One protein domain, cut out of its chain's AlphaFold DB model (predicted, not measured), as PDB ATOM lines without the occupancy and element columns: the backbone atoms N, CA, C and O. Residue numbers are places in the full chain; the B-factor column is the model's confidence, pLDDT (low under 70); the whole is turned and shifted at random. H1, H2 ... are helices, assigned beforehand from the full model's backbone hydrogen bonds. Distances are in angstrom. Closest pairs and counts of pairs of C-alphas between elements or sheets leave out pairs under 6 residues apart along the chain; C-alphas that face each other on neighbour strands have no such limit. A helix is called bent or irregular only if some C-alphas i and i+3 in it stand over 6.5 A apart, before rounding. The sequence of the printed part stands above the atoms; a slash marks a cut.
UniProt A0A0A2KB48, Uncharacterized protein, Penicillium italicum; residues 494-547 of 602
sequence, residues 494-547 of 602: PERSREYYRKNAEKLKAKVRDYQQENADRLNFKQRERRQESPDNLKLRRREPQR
ATOM      1  N   PRO A 494     168.455  16.919 155.812       91.06
ATOM      2  CA  PRO A 494     169.177  16.165 154.786       91.06
ATOM      3  C   PRO A 494     170.449  16.900 154.343       91.06
ATOM      4  O   PRO A 494     171.475  16.270 154.087       91.06
ATOM      5  N   GLU A 495     170.413  18.231 154.318       91.06
ATOM      6  CA  GLU A 495     171.541  19.081 153.940       91.06
ATOM      7  C   GLU A 495     172.643  19.057 154.987       91.06
ATOM      8  O   GLU A 495     173.768  18.719 154.651       91.06
ATOM      9  N   ARG A 496     172.319  19.259 156.269       89.25
ATOM     10  CA  ARG A 496     173.280  19.121 157.379       89.25
ATOM     11  C   ARG A 496     173.918  17.727 157.433       89.25
ATOM     12  O   ARG A 496     175.078  17.587 157.811       89.25
ATOM     13  N   SER A 497     173.185  16.686 157.025       88.06
ATOM     14  CA  SER A 497     173.737  15.338 156.838       88.06
ATOM     15  C   SER A 497     174.749  15.304 155.681       88.06
ATOM     16  O   SER A 497     175.891  14.888 155.877       88.06
ATOM     17  N   ARG A 498     174.377  15.803 154.490       91.44
ATOM     18  CA  ARG A 498     175.274  15.927 153.320       91.44
ATOM     19  C   ARG A 498     176.521  16.766 153.638       91.44
ATOM     20  O   ARG A 498     177.626  16.352 153.316       91.44
ATOM     21  N   GLU A 499     176.354  17.904 154.300       93.75
ATOM     22  CA  GLU A 499     177.404  18.828 154.738       93.75
ATOM     23  C   GLU A 499     178.364  18.162 155.732       93.75
ATOM     24  O   GLU A 499     179.577  18.222 155.543       93.75
ATOM     25  N   TYR A 500     177.840  17.451 156.738       91.75
ATOM     26  CA  TYR A 500     178.654  16.654 157.657       91.75
ATOM     27  C   TYR A 500     179.492  15.610 156.907       91.75
ATOM     28  O   TYR A 500     180.684  15.471 157.187       91.75
ATOM     29  N   TYR A 501     178.909  14.907 155.927       92.00
ATOM     30  CA  TYR A 501     179.652  13.952 155.101       92.00
ATOM     31  C   TYR A 501     180.684  14.628 154.184       92.00
ATOM     32  O   TYR A 501     181.783  14.093 154.071       92.00
ATOM     33  N   ARG A 502     180.399  15.806 153.607       94.94
ATOM     34  CA  ARG A 502     181.377  16.616 152.850       94.94
ATOM     35  C   ARG A 502     182.556  17.027 153.742       94.94
ATOM     36  O   ARG A 502     183.692  16.673 153.447       94.94
ATOM     37  N   LYS A 503     182.292  17.687 154.876       95.94
ATOM     38  CA  LYS A 503     183.320  18.168 155.823       95.94
ATOM     39  C   LYS A 503     184.148  17.040 156.455       95.94
ATOM     40  O   LYS A 503     185.286  17.268 156.846       95.94
ATOM     41  N   ASN A 504     183.614  15.817 156.532       94.75
ATOM     42  CA  ASN A 504     184.350  14.640 157.009       94.75
ATOM     43  C   ASN A 504     184.882  13.734 155.881       94.75
ATOM     44  O   ASN A 504     185.475  12.703 156.195       94.75
ATOM     45  N   ALA A 505     184.711  14.080 154.598       96.44
ATOM     46  CA  ALA A 505     185.082  13.211 153.477       96.44
ATOM     47  C   ALA A 505     186.583  12.885 153.474       96.44
ATOM     48  O   ALA A 505     186.950  11.709 153.485       96.44
ATOM     49  N   GLU A 506     187.449  13.897 153.563       94.94
ATOM     50  CA  GLU A 506     188.901  13.683 153.615       94.94
ATOM     51  C   GLU A 506     189.338  12.986 154.907       94.94
ATOM     52  O   GLU A 506     190.182  12.097 154.865       94.94
ATOM     53  N   LYS A 507     188.695  13.274 156.046       95.50
ATOM     54  CA  LYS A 507     188.977  12.590 157.322       95.50
ATOM     55  C   LYS A 507     188.572  11.109 157.307       95.50
ATOM     56  O   LYS A 507     189.181  10.299 158.003       95.50
ATOM     57  N   LEU A 508     187.559  10.744 156.518       94.50
ATOM     58  CA  LEU A 508     187.175   9.354 156.265       94.50
ATOM     59  C   LEU A 508     188.099   8.687 155.237       94.50
ATOM     60  O   LEU A 508     188.474   7.538 155.447       94.50
ATOM     61  N   LYS A 509     188.507   9.392 154.172       96.25
ATOM     62  CA  LYS A 509     189.500   8.901 153.201       96.25
ATOM     63  C   LYS A 509     190.852   8.635 153.866       96.25
ATOM     64  O   LYS A 509     191.389   7.554 153.660       96.25
ATOM     65  N   ALA A 510     191.354   9.565 154.684       96.44
ATOM     66  CA  ALA A 510     192.572   9.405 155.480       96.44
ATOM     67  C   ALA A 510     192.486   8.131 156.326       96.44
ATOM     68  O   ALA A 510     193.180   7.174 156.025       96.44
ATOM     69  N   LYS A 511     191.482   8.015 157.208       95.94
ATOM     70  CA  LYS A 511     191.268   6.803 158.023       95.94
ATOM     71  C   LYS A 511     191.116   5.497 157.238       95.94
ATOM     72  O   LYS A 511     191.326   4.428 157.806       95.94
ATOM     73  N   VAL A 512     190.718   5.549 155.966       97.06
ATOM     74  CA  VAL A 512     190.706   4.378 155.078       97.06
ATOM     75  C   VAL A 512     192.101   4.079 154.520       97.06
ATOM     76  O   VAL A 512     192.447   2.903 154.475       97.06
ATOM     77  N   ARG A 513     192.907   5.091 154.162       97.38
ATOM     78  CA  ARG A 513     194.333   4.930 153.813       97.38
ATOM     79  C   ARG A 513     195.131   4.410 155.007       97.38
ATOM     80  O   ARG A 513     195.769   3.375 154.870       97.38
ATOM     81  N   ASP A 514     195.013   5.053 156.168       96.31
ATOM     82  CA  ASP A 514     195.703   4.686 157.411       96.31
ATOM     83  C   ASP A 514     195.434   3.206 157.735       96.31
ATOM     84  O   ASP A 514     196.351   2.392 157.815       96.31
ATOM     85  N   TYR A 515     194.155   2.810 157.767       96.44
ATOM     86  CA  TYR A 515     193.746   1.421 157.986       96.44
ATOM     87  C   TYR A 515     194.241   0.455 156.893       96.44
ATOM     88  O   TYR A 515     194.563  -0.697 157.193       96.44
ATOM     89  N   GLN A 516     194.286   0.883 155.626       95.75
ATOM     90  CA  GLN A 516     194.832   0.086 154.519       95.75
ATOM     91  C   GLN A 516     196.349  -0.096 154.628       95.75
ATOM     92  O   GLN A 516     196.831  -1.165 154.269       95.75
ATOM     93  N   GLN A 517     197.072   0.899 155.147       96.12
ATOM     94  CA  GLN A 517     198.515   0.879 155.369       96.12
ATOM     95  C   GLN A 517     198.868   0.017 156.594       96.12
ATOM     96  O   GLN A 517     199.610  -0.949 156.457       96.12
ATOM     97  N   GLU A 518     198.226   0.252 157.745       96.81
ATOM     98  CA  GLU A 518     198.317  -0.590 158.957       96.81
ATOM     99  C   GLU A 518     198.005  -2.074 158.693       96.81
ATOM    100  O   GLU A 518     198.511  -2.964 159.372       96.81
ATOM    101  N   ASN A 519     197.111  -2.360 157.739       96.38
ATOM    102  CA  ASN A 519     196.699  -3.722 157.392       96.38
ATOM    103  C   ASN A 519     197.250  -4.169 156.027       96.38
ATOM    104  O   ASN A 519     196.747  -5.167 155.502       96.38
ATOM    105  N   ALA A 520     198.247  -3.485 155.450       96.81
ATOM    106  CA  ALA A 520     198.715  -3.730 154.083       96.81
ATOM    107  C   ALA A 520     199.110  -5.197 153.874       96.81
ATOM    108  O   ALA A 520     198.520  -5.882 153.036       96.81
ATOM    109  N   ASP A 521     199.995  -5.734 154.714       94.75
ATOM    110  CA  ASP A 521     200.433  -7.132 154.630       94.75
ATOM    111  C   ASP A 521     199.301  -8.119 154.882       94.75
ATOM    112  O   ASP A 521     199.204  -9.152 154.227       94.75
ATOM    113  N   ARG A 522     198.358  -7.780 155.763       95.44
ATOM    114  CA  ARG A 522     197.181  -8.613 156.039       95.44
ATOM    115  C   ARG A 522     196.182  -8.626 154.877       95.44
ATOM    116  O   ARG A 522     195.462  -9.612 154.697       95.44
ATOM    117  N   LEU A 523     196.098  -7.542 154.109       94.25
ATOM    118  CA  LEU A 523     195.295  -7.441 152.890       94.25
ATOM    119  C   LEU A 523     195.995  -8.160 151.728       94.25
ATOM    120  O   LEU A 523     195.346  -8.952 151.041       94.25
ATOM    121  N   ASN A 524     197.309  -7.965 151.585       95.25
ATOM    122  CA  ASN A 524     198.179  -8.613 150.604       95.25
ATOM    123  C   ASN A 524     198.241 -10.131 150.801       95.25
ATOM    124  O   ASN A 524     198.027 -10.870 149.844       95.25
ATOM    125  N   PHE A 525     198.432 -10.617 152.031       95.94
ATOM    126  CA  PHE A 525     198.391 -12.038 152.384       95.94
ATOM    127  C   PHE A 525     197.063 -12.665 151.955       95.94
ATOM    128  O   PHE A 525     197.046 -13.606 151.170       95.94
ATOM    129  N   LYS A 526     195.933 -12.061 152.348       93.19
ATOM    130  CA  LYS A 526     194.596 -12.510 151.923       93.19
ATOM    131  C   LYS A 526     194.371 -12.396 150.411       93.19
ATOM    132  O   LYS A 526     193.441 -13.001 149.888       93.19
ATOM    133  N   GLN A 527     195.150 -11.586 149.699       93.00
ATOM    134  CA  GLN A 527     195.091 -11.463 148.242       93.00
ATOM    135  C   GLN A 527     195.972 -12.498 147.531       93.00
ATOM    136  O   GLN A 527     195.583 -12.958 146.461       93.00
ATOM    137  N   ARG A 528     197.096 -12.909 148.134       93.31
ATOM    138  CA  ARG A 528     197.900 -14.068 147.714       93.31
ATOM    139  C   ARG A 528     197.129 -15.370 147.964       93.31
ATOM    140  O   ARG A 528     196.936 -16.122 147.018       93.31
ATOM    141  N   GLU A 529     196.539 -15.533 149.153       91.81
ATOM    142  CA  GLU A 529     195.568 -16.588 149.511       91.81
ATOM    143  C   GLU A 529     194.485 -16.733 148.421       91.81
ATOM    144  O   GLU A 529     194.356 -17.783 147.801       91.81
ATOM    145  N   ARG A 530     193.783 -15.642 148.075       88.12
ATOM    146  CA  ARG A 530     192.760 -15.619 147.005       88.12
ATOM    147  C   ARG A 530     193.273 -15.838 145.572       88.12
ATOM    148  O   ARG A 530     192.443 -15.972 144.678       88.12
ATOM    149  N   ARG A 531     194.588 -15.796 145.329       88.25
ATOM    150  CA  ARG A 531     195.213 -16.125 144.031       88.25
ATOM    151  C   ARG A 531     195.707 -17.575 143.981       88.25
ATOM    152  O   ARG A 531     195.802 -18.125 142.894       88.25
ATOM    153  N   GLN A 532     196.010 -18.168 145.136       89.25
ATOM    154  CA  GLN A 532     196.401 -19.573 145.294       89.25
ATOM    155  C   GLN A 532     195.182 -20.494 145.507       89.25
ATOM    156  O   GLN A 532     195.229 -21.673 145.166       89.25
ATOM    157  N   GLU A 533     194.062 -19.964 146.011       89.25
ATOM    158  CA  GLU A 533     192.754 -20.623 145.958       89.25
ATOM    159  C   GLU A 533     192.379 -20.956 144.505       89.25
ATOM    160  O   GLU A 533     192.052 -20.064 143.722       89.25
ATOM    161  N   SER A 534     192.375 -22.255 144.174       87.62
ATOM    162  CA  SER A 534     191.881 -22.777 142.891       87.62
ATOM    163  C   SER A 534     190.540 -22.132 142.492       87.62
ATOM    164  O   SER A 534     189.683 -21.934 143.366       87.62
ATOM    165  N   PRO A 535     190.298 -21.848 141.192       84.81
ATOM    166  CA  PRO A 535     189.054 -21.245 140.716       84.81
ATOM    167  C   PRO A 535     187.785 -21.929 141.238       84.81
ATOM    168  O   PRO A 535     186.791 -21.249 141.498       84.81
ATOM    169  N   ASP A 536     187.802 -23.246 141.442       84.81
ATOM    170  CA  ASP A 536     186.656 -24.000 141.959       84.81
ATOM    171  C   ASP A 536     186.461 -23.863 143.473       84.81
ATOM    172  O   ASP A 536     185.320 -23.732 143.924       84.81
ATOM    173  N   ASN A 537     187.540 -23.723 144.250       84.50
ATOM    174  CA  ASN A 537     187.446 -23.278 145.644       84.50
ATOM    175  C   ASN A 537     186.920 -21.838 145.727       84.50
ATOM    176  O   ASN A 537     186.059 -21.540 146.558       84.50
ATOM    177  N   LEU A 538     187.326 -20.954 144.808       83.94
ATOM    178  CA  LEU A 538     186.793 -19.592 144.731       83.94
ATOM    179  C   LEU A 538     185.287 -19.581 144.380       83.94
ATOM    180  O   LEU A 538     184.518 -18.814 144.968       83.94
ATOM    181  N   LYS A 539     184.835 -20.457 143.466       86.69
ATOM    182  CA  LYS A 539     183.405 -20.684 143.162       86.69
ATOM    183  C   LYS A 539     182.662 -21.230 144.387       86.69
ATOM    184  O   LYS A 539     181.582 -20.728 144.706       86.69
ATOM    185  N   LEU A 540     183.228 -22.207 145.101       86.12
ATOM    186  CA  LEU A 540     182.640 -22.801 146.308       86.12
ATOM    187  C   LEU A 540     182.479 -21.755 147.425       86.12
ATOM    188  O   LEU A 540     181.372 -21.575 147.931       86.12
ATOM    189  N   ARG A 541     183.527 -20.975 147.711       85.56
ATOM    190  CA  ARG A 541     183.559 -19.867 148.689       85.56
ATOM    191  C   ARG A 541     182.609 -18.712 148.337       85.56
ATOM    192  O   ARG A 541     182.140 -18.005 149.226       85.56
ATOM    193  N   ARG A 542     182.273 -18.517 147.052       86.31
ATOM    194  CA  ARG A 542     181.198 -17.600 146.605       86.31
ATOM    195  C   ARG A 542     179.798 -18.207 146.782       86.31
ATOM    196  O   ARG A 542     178.876 -17.496 147.186       86.31
ATOM    197  N   ARG A 543     179.638 -19.508 146.511       88.94
ATOM    198  CA  ARG A 543     178.371 -20.254 146.641       88.94
ATOM    199  C   ARG A 543     177.983 -20.528 148.097       88.94
ATOM    200  O   ARG A 543     176.795 -20.550 148.406       88.94
ATOM    201  N   GLU A 544     178.932 -20.704 149.011       87.56
ATOM    202  CA  GLU A 544     178.654 -21.043 150.414       87.56
ATOM    203  C   GLU A 544     177.832 -19.955 151.151       87.56
ATOM    204  O   GLU A 544     176.766 -20.289 151.673       87.56
ATOM    205  N   PRO A 545     178.173 -18.646 151.126       89.12
ATOM    206  CA  PRO A 545     177.322 -17.609 151.715       89.12
ATOM    207  C   PRO A 545     175.919 -17.532 151.095       89.12
ATOM    208  O   PRO A 545     174.975 -17.116 151.770       89.12
ATOM    209  N   GLN A 546     175.765 -17.926 149.826       90.62
ATOM    210  CA  GLN A 546     174.460 -18.030 149.166       90.62
ATOM    211  C   GLN A 546     173.685 -19.254 149.675       90.62
ATOM    212  O   GLN A 546     172.532 -19.100 150.070       90.62
ATOM    213  N   ARG A 547     174.323 -20.432 149.778       90.44
ATOM    214  CA  ARG A 547     173.753 -21.650 150.390       90.44
ATOM    215  C   ARG A 547     173.308 -21.400 151.834       90.44
ATOM    216  O   ARG A 547     172.175 -21.723 152.174       90.44
TER     217      ARG A 547
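AT A GLANCE: This is residues 494 to 547 of the 602 residues of an uncharacterized protein of Penicillium italicum (UniProt A0A0A2KB48). Four helices joined end to end make an open arch: H2 and H3 form its top, H1 and H4 are the two legs that fold down from it, and the space between the legs is empty. There is no packed core, for no helix touches another. The printed part has 54 residues with four named helices, H1, H2, H3 and H4 in chain order, and no named strand; the class is all helix. It is extended, with a radius of gyration of the C-alphas of 17.8 A, and flat, spanning 47 by 29 by 11 A.

HOW THE PARTS SIT: Start at the longest helix, H2, residues 505 to 518, and look toward H3, residues 520 to 532. The two are close but not clearly touching: their closest C-alphas, those of Gln 516 and Leu 523, are 7.7 A apart. They run the same way at a steep tilt of 68 degrees, only just short of about perpendicular. Before H2 in the chain, look at H1, residues 494 to 503; H1 and H2 meet only through their link. Beyond H3, find H4, residues 535 to 547; the two are close but not clearly touching, with the C-alphas of Arg 530 and Leu 538 the closest, 7.5 A apart. The lines of H3 and H4 are about perpendicular, at 74 degrees. H1 is apart from H3 and from H4, and H2 is apart from H4. In the backbone, every O i to N i+4 pair is within hydrogen-bond range in H1, H2 and H3, and 7 of 9 are in H4.

IN THESE COORDINATES: Find C-alpha 505 at (185.082, 13.211, 153.477); from there H2 runs 19.9 A to C-alpha 518. H3 measures 18.3 A from C-alpha 520 to C-alpha 532. H1 begins at C-alpha 494, at (169.177, 16.165, 154.786), and measures 14.3 A to C-alpha 503. H4 measures 18.1 A from C-alpha 535 to C-alpha 547, which you find at (173.753, -21.650, 150.390). H4 is neither bent nor irregular, but only just: C-alphas 542 and 545 are 6.4 A apart.

THE WHOLE: The two C-alphas farthest apart are those of Arg 496 and Ser 534, at 48.1 A, while those of the first and last printed residues, Pro 494 and Arg 547, are 38.3 A apart. Residues 494 to 529 and 542 to 547 stand free. The links from H1 to H2, H2 to H3 and H3 to H4 are tight. The printed part has no cut. The mean pLDDT of the printed part is 92.1, and no printed residue is under 70.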